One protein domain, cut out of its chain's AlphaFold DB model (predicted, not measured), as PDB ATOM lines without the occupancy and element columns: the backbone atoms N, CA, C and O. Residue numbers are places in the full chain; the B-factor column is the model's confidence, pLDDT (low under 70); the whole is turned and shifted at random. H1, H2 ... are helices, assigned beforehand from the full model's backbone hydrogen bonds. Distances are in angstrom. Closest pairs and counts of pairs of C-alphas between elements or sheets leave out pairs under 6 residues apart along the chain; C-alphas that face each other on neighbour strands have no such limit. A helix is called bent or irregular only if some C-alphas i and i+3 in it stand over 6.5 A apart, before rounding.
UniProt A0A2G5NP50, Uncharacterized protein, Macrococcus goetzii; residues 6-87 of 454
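AT A GLANCE: This is residues 6 to 87 of the 454 residues of an uncharacterized protein of Macrococcus goetzii (UniProt A0A2G5NP50). Two helices, H1 and H2, pack on a third, H5, which crosses each of them steeply, while the short H3 and H4 sit near each other away from H5. A long loop, residues 50 to 64, returns to H5, its residues 61 to 62 paired antiparallel with 35 to 36. Printed are 82 residues with five named helices, H1 to H5 in order, and no named strand: all helix, compact, radius of gyration of the C-alphas 11.8 A, spans 31 by 29 by 20 A.

IN THESE COORDINATES: Find C-alpha 6 at (18.925, 41.242, -103.388); from there H1 runs 13.7 A to residue 14, only just irregular, with C-alphas 10 and 13 6.8 A apart. Next come H2, residues 17 to 29, 18.2 A; H3, 40 to 43; and H4, 45 to 49. H5, residues 65 to 74, runs 14.0 A to C-alpha 74 at (18.850, 40.836, -91.641).

HOW THE PARTS SIT: See H1 touch H5 at a steep tilt of 63 degrees, C-alphas of Ile 8 and Ile 67 closest at 6.4 A. H2 touches H5 with residues 23 to 27 alone, about perpendicular at 75 degrees; the closest C-alphas, Ala 27 and Ile 68, are 5.9 A apart. H3 is close to but not clearly touching H4, C-alphas of Glu 41 and Val 48 closest at 6.2 A. Each O i to N i+4 pair is within hydrogen-bond range in H2, H4 and H5, 3 of 5 in H1; H3 is too short for one.

THE WHOLE: The printed part has no cut, the link from H4 to H5 is long, and no printed residue is under 70 in pLDDT.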
ATOM      1  N   GLN A   6      19.851  42.376-103.349       88.38
ATOM      2  CA  GLN A   6      18.925  41.242-103.388       88.38
ATOM      3  C   GLN A   6      19.666  39.899-103.422       88.38
ATOM      4  O   GLN A   6      19.263  38.955-102.750       88.38
ATOM      5  N   LEU A   7      20.780  39.822-104.155       92.56
ATOM      6  CA  LEU A   7      21.608  38.617-104.219       92.56
ATOM      7  C   LEU A   7      22.253  38.307-102.861       92.56
ATOM      8  O   LEU A   7      22.333  37.138-102.478       92.56
ATOM      9  N   ILE A   8      22.674  39.339-102.117       93.56
ATOM     10  CA  ILE A   8      23.188  39.177-100.751       93.56
ATOM     11  C   ILE A   8      22.089  38.582 -99.870       93.56
ATOM     12  O   ILE A   8      22.293  37.520 -99.283       93.56
ATOM     13  N   ILE A   9      20.912  39.216 -99.838       92.94
ATOM     14  CA  ILE A   9      19.763  38.794 -99.021       92.94
ATOM     15  C   ILE A   9      19.352  37.349 -99.334       92.94
ATOM     16  O   ILE A   9      19.136  36.565 -98.411       92.94
ATOM     17  N   ASP A  10      19.310  36.966-100.611       94.38
ATOM     18  CA  ASP A  10      18.955  35.607-101.046       94.38
ATOM     19  C   ASP A  10      20.016  34.550-100.669       94.38
ATOM     20  O   ASP A  10      19.745  33.340-100.690       94.38
ATOM     21  N   THR A  11      21.233  34.992-100.348       95.94
ATOM     22  CA  THR A  11      22.360  34.136 -99.953       95.94
ATOM     23  C   THR A  11      22.451  33.957 -98.439       95.94
ATOM     24  O   THR A  11      22.811  32.867 -97.996       95.94
ATOM     25  N   LEU A  12      22.056  34.955 -97.633       95.00
ATOM     26  CA  LEU A  12      22.163  34.903 -96.161       95.00
ATOM     27  C   LEU A  12      21.568  33.626 -95.525       95.00
ATOM     28  O   LEU A  12      22.233  33.033 -94.676       95.00
ATOM     29  N   PRO A  13      20.383  33.124 -95.939       94.88
ATOM     30  CA  PRO A  13      19.806  31.906 -95.361       94.88
ATOM     31  C   PRO A  13      20.568  30.619 -95.706       94.88
ATOM     32  O   PRO A  13      20.291  29.573 -95.121       94.88
ATOM     33  N   LYS A  14      21.474  30.664 -96.692       96.19
ATOM     34  CA  LYS A  14      22.258  29.514 -97.171       96.19
ATOM     35  C   LYS A  14      23.637  29.433 -96.520       96.19
ATOM     36  O   LYS A  14      24.312  28.422 -96.695       96.19
ATOM     37  N   LEU A  15      24.051  30.478 -95.800       96.12
ATOM     38  CA  LEU A  15      25.350  30.529 -95.137       96.12
ATOM     39  C   LEU A  15      25.479  29.392 -94.126       96.12
ATOM     40  O   LEU A  15      24.570  29.148 -93.326       96.12
ATOM     41  N   ASN A  16      26.624  28.717 -94.144       95.00
ATOM     42  CA  ASN A  16      26.949  27.710 -93.139       95.00
ATOM     43  C   ASN A  16      27.324  28.380 -91.799       95.00
ATOM     44  O   ASN A  16      27.438  29.605 -91.714       95.00
ATOM     45  N   ASN A  17      27.520  27.600 -90.729       93.06
ATOM     46  CA  ASN A  17      27.810  28.189 -89.419       93.06
ATOM     47  C   ASN A  17      29.169  28.907 -89.402       93.06
ATOM     48  O   ASN A  17      29.305  29.930 -88.740       93.06
ATOM     49  N   THR A  18      30.161  28.408 -90.149       92.88
ATOM     50  CA  THR A  18      31.481  29.059 -90.264       92.88
ATOM     51  C   THR A  18      31.340  30.467 -90.847       92.88
ATOM     52  O   THR A  18      31.826  31.424 -90.253       92.88
ATOM     53  N   GLU A  19      30.607  30.616 -91.953       95.62
ATOM     54  CA  GLU A  19      30.349  31.904 -92.609       95.62
ATOM     55  C   GLU A  19      29.546  32.857 -91.723       95.62
ATOM     56  O   GLU A  19      29.873  34.038 -91.635       95.62
ATOM     57  N   GLN A  20      28.522  32.351 -91.029       95.81
ATOM     58  CA  GLN A  20      27.721  33.161 -90.109       95.81
ATOM     59  C   GLN A  20      28.569  33.710 -88.956       95.81
ATOM     60  O   GLN A  20      28.491  34.898 -88.646       95.81
ATOM     61  N   VAL A  21      29.405  32.870 -88.335       93.00
ATOM     62  CA  VAL A  21      30.303  33.302 -87.254       93.00
ATOM     63  C   VAL A  21      31.358  34.270 -87.790       93.00
ATOM     64  O   VAL A  21      31.620  35.289 -87.155       93.00
ATOM     65  N   TYR A  22      31.913  34.004 -88.974       94.00
ATOM     66  CA  TYR A  22      32.886  34.885 -89.617       94.00
ATOM     67  C   TYR A  22      32.306  36.288 -89.844       94.00
ATOM     68  O   TYR A  22      32.885  37.272 -89.386       94.00
ATOM     69  N   LEU A  23      31.123  36.392 -90.463       95.06
ATOM     70  CA  LEU A  23      30.451  37.679 -90.680       95.06
ATOM     71  C   LEU A  23      30.035  38.356 -89.368       95.06
ATOM     72  O   LEU A  23      30.133  39.576 -89.267       95.06
ATOM     73  N   SER A  24      29.637  37.586 -88.351       94.62
ATOM     74  CA  SER A  24      29.321  38.129 -87.022       94.62
ATOM     75  C   SER A  24      30.539  38.786 -86.373       94.62
ATOM     76  O   SER A  24      30.429  39.881 -85.830       94.62
ATOM     77  N   LEU A  25      31.718  38.156 -86.460       91.94
ATOM     78  CA  LEU A  25      32.956  38.726 -85.926       91.94
ATOM     79  C   LEU A  25      33.400  39.971 -86.695       91.94
ATOM     80  O   LEU A  25      33.898  40.910 -86.078       91.94
ATOM     81  N   LEU A  26      33.214  40.006 -88.016       93.00
ATOM     82  CA  LEU A  26      33.494  41.213 -88.797       93.00
ATOM     83  C   LEU A  26      32.531  42.356 -88.443       93.00
ATOM     84  O   LEU A  26      32.982  43.481 -88.236       93.00
ATOM     85  N   ALA A  27      31.235  42.064 -88.290       93.62
ATOM     86  CA  ALA A  27      30.245  43.043 -87.840       93.62
ATOM     87  C   ALA A  27      30.584  43.590 -86.443       93.62
ATOM     88  O   ALA A  27      30.576  44.801 -86.238       93.62
ATOM     89  N   ALA A  28      30.963  42.712 -85.510       92.94
ATOM     90  CA  ALA A  28      31.377  43.090 -84.161       92.94
ATOM     91  C   ALA A  28      32.659  43.933 -84.133       92.94
ATOM     92  O   ALA A  28      32.788  44.839 -83.310       92.94
ATOM     93  N   ARG A  29      33.615  43.646 -85.027       89.88
ATOM     94  CA  ARG A  29      34.849  44.431 -85.176       89.88
ATOM     95  C   ARG A  29      34.582  45.833 -85.713       89.88
ATOM     96  O   ARG A  29      35.304  46.754 -85.341       89.88
ATOM     97  N   GLY A  30      33.582  45.985 -86.581       88.62
ATOM     98  CA  GLY A  30      33.157  47.282 -87.103       88.62
ATOM     99  C   GLY A  30      34.231  48.013 -87.913       88.62
ATOM    100  O   GLY A  30      34.233  49.240 -87.949       88.62
ATOM    101  N   LEU A  31      35.173  47.280 -88.518       88.44
ATOM    102  CA  LEU A  31      36.227  47.872 -89.339       88.44
ATOM    103  C   LEU A  31      35.658  48.274 -90.699       88.44
ATOM    104  O   LEU A  31      34.944  47.493 -91.326       88.44
ATOM    105  N   ASN A  32      36.019  49.463 -91.178       87.75
ATOM    106  CA  ASN A  32      35.580  49.961 -92.486       87.75
ATOM    107  C   ASN A  32      36.267  49.229 -93.650       87.75
ATOM    108  O   ASN A  32      35.734  49.183 -94.756       87.75
ATOM    109  N   ILE A  33      37.427  48.617 -93.399       84.81
ATOM    110  CA  ILE A  33      38.154  47.789 -94.358       84.81
ATOM    111  C   ILE A  33      38.408  46.430 -93.708       84.81
ATOM    112  O   ILE A  33      38.965  46.324 -92.615       84.81
ATOM    113  N   ASN A  34      37.941  45.375 -94.373       87.25
ATOM    114  CA  ASN A  34      38.002  44.009 -93.866       87.25
ATOM    115  C   ASN A  34      38.825  43.161 -94.821       87.25
ATOM    116  O   ASN A  34      38.304  42.631 -95.803       87.25
ATOM    117  N   ARG A  35      40.118  43.050 -94.530       86.88
ATOM    118  CA  ARG A  35      41.057  42.304 -95.355       86.88
ATOM    119  C   ARG A  35      41.424  40.966 -94.729       86.88
ATOM    120  O   ARG A  35      41.705  40.893 -93.532       86.88
ATOM    121  N   ASP A  36      41.473  39.918 -95.544       88.00
ATOM    122  CA  ASP A  36      41.976  38.612 -95.116       88.00
ATOM    123  C   ASP A  36      42.672  37.862 -96.270       88.00
ATOM    124  O   ASP A  36      42.610  38.287 -97.420       88.00
ATOM    125  N   SER A  37      43.382  36.778 -95.961       88.75
ATOM    126  CA  SER A  37      44.202  35.975 -96.881       88.75
ATOM    127  C   SER A  37      43.989  34.476 -96.633       88.75
ATOM    128  O   SER A  37      44.919  33.723 -96.332       88.75
ATOM    129  N   ILE A  38      42.726  34.065 -96.674       90.81
ATOM    130  CA  ILE A  38      42.257  32.688 -96.459       90.81
ATOM    131  C   ILE A  38      41.881  32.032 -97.790       90.81
ATOM    132  O   ILE A  38      41.680  32.713 -98.790       90.81
ATOM    133  N   GLN A  39      41.750  30.705 -97.805       92.50
ATOM    134  CA  GLN A  39      41.188  29.978 -98.947       92.50
ATOM    135  C   GLN A  39      39.663  30.168 -98.961       92.50
ATOM    136  O   GLN A  39      38.942  29.457 -98.256       92.50
ATOM    137  N   THR A  40      39.154  31.156 -99.705       93.75
ATOM    138  CA  THR A  40      37.732  31.551 -99.621       93.75
ATOM    139  C   THR A  40      36.781  30.436-100.047       93.75
ATOM    140  O   THR A  40      35.708  30.314 -99.471       93.75
ATOM    141  N   GLU A  41      37.182  29.562-100.969       93.31
ATOM    142  CA  GLU A  41      36.379  28.400-101.379       93.31
ATOM    143  C   GLU A  41      36.209  27.348-100.274       93.31
ATOM    144  O   GLU A  41      35.239  26.596-100.284       93.31
ATOM    145  N   GLU A  42      37.132  27.288 -99.313       92.12
ATOM    146  CA  GLU A  42      37.068  26.343 -98.194       92.12
ATOM    147  C   GLU A  42      36.397  26.978 -96.967       92.12
ATOM    148  O   GLU A  42      35.603  26.328 -96.285       92.12
ATOM    149  N   ILE A  43      36.688  28.254 -96.685       93.00
ATOM    150  CA  ILE A  43      36.191  28.952 -95.488       93.00
ATOM    151  C   ILE A  43      34.835  29.632 -95.725       93.00
ATOM    152  O   ILE A  43      33.984  29.628 -94.835       93.00
ATOM    153  N   LEU A  44      34.620  30.201 -96.914       95.44
ATOM    154  CA  LEU A  44      33.452  31.008 -97.292       95.44
ATOM    155  C   LEU A  44      32.755  30.485 -98.576       95.44
ATOM    156  O   LEU A  44      32.497  31.255 -99.510       95.44
ATOM    157  N   PRO A  45      32.457  29.172 -98.666       95.44
ATOM    158  CA  PRO A  45      32.058  28.523 -99.914       95.44
ATOM    159  C   PRO A  45      30.743  29.045-100.503       95.44
ATOM    160  O   PRO A  45      30.608  29.106-101.724       95.44
ATOM    161  N   ASN A  46      29.753  29.406 -99.679       96.81
ATOM    162  CA  ASN A  46      28.454  29.856-100.176       96.81
ATOM    163  C   ASN A  46      28.527  31.300-100.681       96.81
ATOM    164  O   ASN A  46      27.869  31.627-101.669       96.81
ATOM    165  N   LEU A  47      29.349  32.145-100.050       96.00
ATOM    166  CA  LEU A  47      29.624  33.497-100.546       96.00
ATOM    167  C   LEU A  47      30.347  33.468-101.901       96.00
ATOM    168  O   LEU A  47      29.968  34.216-102.806       96.00
ATOM    169  N   VAL A  48      31.325  32.570-102.071       95.69
ATOM    170  CA  VAL A  48      32.006  32.363-103.362       95.69
ATOM    171  C   VAL A  48      31.041  31.809-104.411       95.69
ATOM    172  O   VAL A  48      30.942  32.353-105.509       95.69
ATOM    173  N   ALA A  49      30.271  30.766-104.084       95.81
ATOM    174  CA  ALA A  49      29.326  30.147-105.017       95.81
ATOM    175  C   ALA A  49      28.226  31.114-105.491       95.81
ATOM    176  O   ALA A  49      27.726  30.988-106.609       95.81
ATOM    177  N   ALA A  50      27.852  32.084-104.653       94.12
ATOM    178  CA  ALA A  50      26.915  33.145-105.002       94.12
ATOM    179  C   ALA A  50      27.544  34.274-105.843       94.12
ATOM    180  O   ALA A  50      26.819  35.155-106.301       94.12
ATOM    181  N   GLY A  51      28.866  34.271-106.046       93.06
ATOM    182  CA  GLY A  51      29.591  35.336-106.743       93.06
ATOM    183  C   GLY A  51      29.658  36.645-105.953       93.06
ATOM    184  O   GLY A  51      29.797  37.710-106.550       93.06
ATOM    185  N   LEU A  52      29.514  36.581-104.624       93.88
ATOM    186  CA  LEU A  52      29.567  37.753-103.742       93.88
ATOM    187  C   LEU A  52      31.003  38.132-103.360       93.88
ATOM    188  O   LEU A  52      31.274  39.297-103.077       93.88
ATOM    189  N   ILE A  53      31.910  37.156-103.367       93.88
ATOM    190  CA  ILE A  53      33.355  37.330-103.197       93.88
ATOM    191  C   ILE A  53      34.092  36.432-104.194       93.88
ATOM    192  O   ILE A  53      33.537  35.441-104.676       93.88
ATOM    193  N   GLU A  54      35.342  36.768-104.498       91.88
ATOM    194  CA  GLU A  54      36.171  35.974-105.404       91.88
ATOM    195  C   GLU A  54      36.707  34.705-104.725       91.88
ATOM    196  O   GLU A  54      36.990  34.674-103.522       91.88
ATOM    197  N   ALA A  55      36.857  33.650-105.525       93.31
ATOM    198  CA  ALA A  55      37.611  32.468-105.140       93.31
ATOM    199  C   ALA A  55      39.097  32.836-105.049       93.31
ATOM    200  O   ALA A  55      39.691  33.283-106.030       93.31
ATOM    201  N   THR A  56      39.698  32.638-103.880       91.50
ATOM    202  CA  THR A  56      41.123  32.850-103.656       91.50
ATOM    203  C   THR A  56      41.749  31.613-103.038       91.50
ATOM    204  O   THR A  56      41.152  30.911-102.218       91.50
ATOM    205  N   HIS A  57      43.003  31.361-103.403       89.12
ATOM    206  CA  HIS A  57      43.810  30.292-102.825       89.12
ATOM    207  C   HIS A  57      44.721  30.846-101.728       89.12
ATOM    208  O   HIS A  57      45.923  30.625-101.758       89.12
ATOM    209  N   GLY A  58      44.159  31.613-100.787       85.81
ATOM    210  CA  GLY A  58      44.935  32.271 -99.730       85.81
ATOM    211  C   GLY A  58      45.535  33.620-100.130       85.81
ATOM    212  O   GLY A  58      46.211  34.242 -99.311       85.81
ATOM    213  N   SER A  59      45.259  34.098-101.349       87.38
ATOM    214  CA  SER A  59      45.571  35.472-101.731       87.38
ATOM    215  C   SER A  59      44.689  36.446-100.961       87.38
ATOM    216  O   SER A  59      43.601  36.117-100.474       87.38
ATOM    217  N   ILE A  60      45.199  37.662-100.826       87.19
ATOM    218  CA  ILE A  60      44.503  38.729-100.124       87.19
ATOM    219  C   ILE A  60      43.220  39.096-100.867       87.19
ATOM    220  O   ILE A  60      43.246  39.360-102.067       87.19
ATOM    221  N   PHE A  61      42.120  39.193-100.126       89.25
ATOM    222  CA  PHE A  61      40.853  39.721-100.613       89.25
ATOM    223  C   PHE A  61      40.247  40.699 -99.604       89.25
ATOM    224  O   PHE A  61      40.620  40.736 -98.426       89.25
ATOM    225  N   PHE A  62      39.286  41.482-100.085       89.19
ATOM    226  CA  PHE A  62      38.491  42.393 -99.272       89.19
ATOM    227  C   PHE A  62      37.090  41.821 -99.112       89.19
ATOM    228  O   PHE A  62      36.449  41.476-100.104       89.19
ATOM    229  N   MET A  63      36.606  41.739 -97.875       92.56
ATOM    230  CA  MET A  63      35.203  41.465 -97.595       92.56
ATOM    231  C   MET A  63      34.398  42.759 -97.797       92.56
ATOM    232  O   MET A  63      34.622  43.721 -97.055       92.56
ATOM    233  N   PRO A  64      33.459  42.801 -98.759       92.31
ATOM    234  CA  PRO A  64      32.604  43.961 -98.980       92.31
ATOM    235  C   PRO A  64      31.775  44.297 -97.736       92.31
ATOM    236  O   PRO A  64      31.109  43.428 -97.163       92.31
ATOM    237  N   ILE A  65      31.780  45.568 -97.333       92.69
ATOM    238  CA  ILE A  65      31.030  46.036 -96.159       92.69
ATOM    239  C   ILE A  65      29.521  45.870 -96.343       92.69
ATOM    240  O   ILE A  65      28.802  45.674 -95.369       92.69
ATOM    241  N   GLU A  66      29.037  45.884 -97.586       93.44
ATOM    242  CA  GLU A  66      27.633  45.694 -97.930       93.44
ATOM    243  C   GLU A  66      27.147  44.310 -97.494       93.44
ATOM    244  O   GLU A  66      26.030  44.177 -96.998       93.44
ATOM    245  N   ILE A  67      28.002  43.287 -97.608       95.12
ATOM    246  CA  ILE A  67      27.691  41.929 -97.145       95.12
ATOM    247  C   ILE A  67      27.598  41.909 -95.617       95.12
ATOM    248  O   ILE A  67      26.647  41.350 -95.067       95.12
ATOM    249  N   ILE A  68      28.551  42.549 -94.929       95.06
ATOM    250  CA  ILE A  68      28.606  42.595 -93.460       95.06
ATOM    251  C   ILE A  68      27.394  43.359 -92.902       95.06
ATOM    252  O   ILE A  68      26.707  42.865 -92.007       95.06
ATOM    253  N   ASN A  69      27.079  44.527 -93.467       94.94
ATOM    254  CA  ASN A  69      25.942  45.354 -93.064       94.94
ATOM    255  C   ASN A  69      24.603  44.669 -93.347       94.94
ATOM    256  O   ASN A  69      23.719  44.674 -92.488       94.94
ATOM    257  N   ALA A  70      24.448  44.023 -94.509       94.69
ATOM    258  CA  ALA A  70      23.249  43.248 -94.815       94.69
ATOM    259  C   ALA A  70      23.070  42.079 -93.835       94.69
ATOM    260  O   ALA A  70      21.964  41.858 -93.340       94.69
ATOM    261  N   PHE A  71      24.148  41.364 -93.499       96.00
ATOM    262  CA  PHE A  71      24.110  40.302 -92.496       96.00
ATOM    263  C   PHE A  71      23.711  40.839 -91.113       96.00
ATOM    264  O   PHE A  71      22.789  40.312 -90.488       96.00
ATOM    265  N   ASN A  72      24.327  41.936 -90.666       95.81
ATOM    266  CA  ASN A  72      23.996  42.579 -89.396       95.81
ATOM    267  C   ASN A  72      22.517  43.007 -89.337       95.81
ATOM    268  O   ASN A  72      21.814  42.716 -88.372       95.81
ATOM    269  N   LYS A  73      22.001  43.607 -90.412       95.50
ATOM    270  CA  LYS A  73      20.606  44.051 -90.516       95.50
ATOM    271  C   LYS A  73      19.599  42.902 -90.534       95.50
ATOM    272  O   LYS A  73      18.583  42.973 -89.844       95.50
ATOM    273  N   HIS A  74      19.847  41.869 -91.337       94.69
ATOM    274  CA  HIS A  74      18.850  40.836 -91.641       94.69
ATOM    275  C   HIS A  74      18.970  39.564 -90.793       94.69
ATOM    276  O   HIS A  74      17.976  38.855 -90.648       94.69
ATOM    277  N   VAL A  75      20.148  39.274 -90.234       95.31
ATOM    278  CA  VAL A  75      20.395  38.077 -89.411       95.31
ATOM    279  C   VAL A  75      20.606  38.451 -87.946       95.31
ATOM    280  O   VAL A  75      19.978  37.854 -87.075       95.31
ATOM    281  N   LEU A  76      21.418  39.477 -87.668       94.56
ATOM    282  CA  LEU A  76      21.722  39.915 -86.294       94.56
ATOM    283  C   LEU A  76      20.746  40.969 -85.753       94.56
ATOM    284  O   LEU A  76      20.858  41.391 -84.609       94.56
ATOM    285  N   SER A  77      19.756  41.388 -86.548       94.81
ATOM    286  CA  SER A  77      18.751  42.387 -86.150       94.81
ATOM    287  C   SER A  77      19.347  43.739 -85.714       94.81
ATOM    288  O   SER A  77      18.812  44.389 -84.817       94.81
ATOM    289  N   ASN A  78      20.418  44.184 -86.382       93.81
ATOM    290  CA  ASN A  78      21.198  45.389 -86.064       93.81
ATOM    291  C   ASN A  78      21.801  45.373 -84.650       93.81
ATOM    292  O   ASN A  78      21.771  46.382 -83.946       93.81
ATOM    293  N   GLU A  79      22.336  44.227 -84.228       96.31
ATOM    294  CA  GLU A  79      23.082  44.112 -82.971       96.31
ATOM    295  C   GLU A  79      24.289  45.069 -82.928       96.31
ATOM    296  O   GLU A  79      24.587  45.641 -81.879       96.31
ATOM    297  N   TYR A  80      24.943  45.291 -84.074       95.75
ATOM    298  CA  TYR A  80      26.120  46.153 -84.202       95.75
ATOM    299  C   TYR A  80      25.823  47.437 -85.001       95.75
ATOM    300  O   TYR A  80      24.859  47.475 -85.771       95.75
ATOM    301  N   PRO A  81      26.626  48.508 -84.858       94.31
ATOM    302  CA  PRO A  81      26.519  49.691 -85.711       94.31
ATOM    303  C   PRO A  81      26.771  49.368 -87.191       94.31
ATOM    304  O   PRO A  81      27.569  48.493 -87.518       94.31
ATOM    305  N   GLU A  82      26.117  50.103 -88.090       92.94
ATOM    306  CA  GLU A  82      26.380  50.000 -89.528       92.94
ATOM    307  C   GLU A  82      27.790  50.514 -89.855       92.94
ATOM    308  O   GLU A  82      28.174  51.622 -89.462       92.94
ATOM    309  N   ILE A  83      28.555  49.696 -90.578       93.31
ATOM    310  CA  ILE A  83      29.920  50.002 -91.003       93.31
ATOM    311  C   ILE A  83      29.856  50.987 -92.166       93.31
ATOM    312  O   ILE A  83      29.100  50.790 -93.121       93.31
ATOM    313  N   LYS A  84      30.654  52.050 -92.102       91.12
ATOM    314  CA  LYS A  84      30.686  53.061 -93.159       91.12
ATOM    315  C   LYS A  84      31.729  52.700 -94.218       91.12
ATOM    316  O   LYS A  84      32.747  52.102 -93.872       91.12
ATOM    317  N   PRO A  85      31.511  53.095 -95.486       87.12
ATOM    318  CA  PRO A  85      32.567  53.070 -96.486       87.12
ATOM    319  C   PRO A  85      33.811  53.799 -95.967       87.12
ATOM    320  O   PRO A  85      33.658  54.880 -95.384       87.12
ATOM    321  N   PRO A  86      35.010  53.224 -96.150       86.31
ATOM    322  CA  PRO A  86      36.244  53.870 -95.738       86.31
ATOM    323  C   PRO A  86      36.471  55.153 -96.537       86.31
ATOM    324  O   PRO A  86      36.045  55.267 -97.690       86.31
ATOM    325  N   THR A  87      37.142  56.125 -95.927       88.44
ATOM    326  CA  THR A  87      37.589  57.329 -96.640       88.44
ATOM    327  C   THR A  87      38.844  57.040 -97.469       88.44
ATOM    328  O   THR A  87      39.573  56.088 -97.190       88.44
TER     329      THR A  87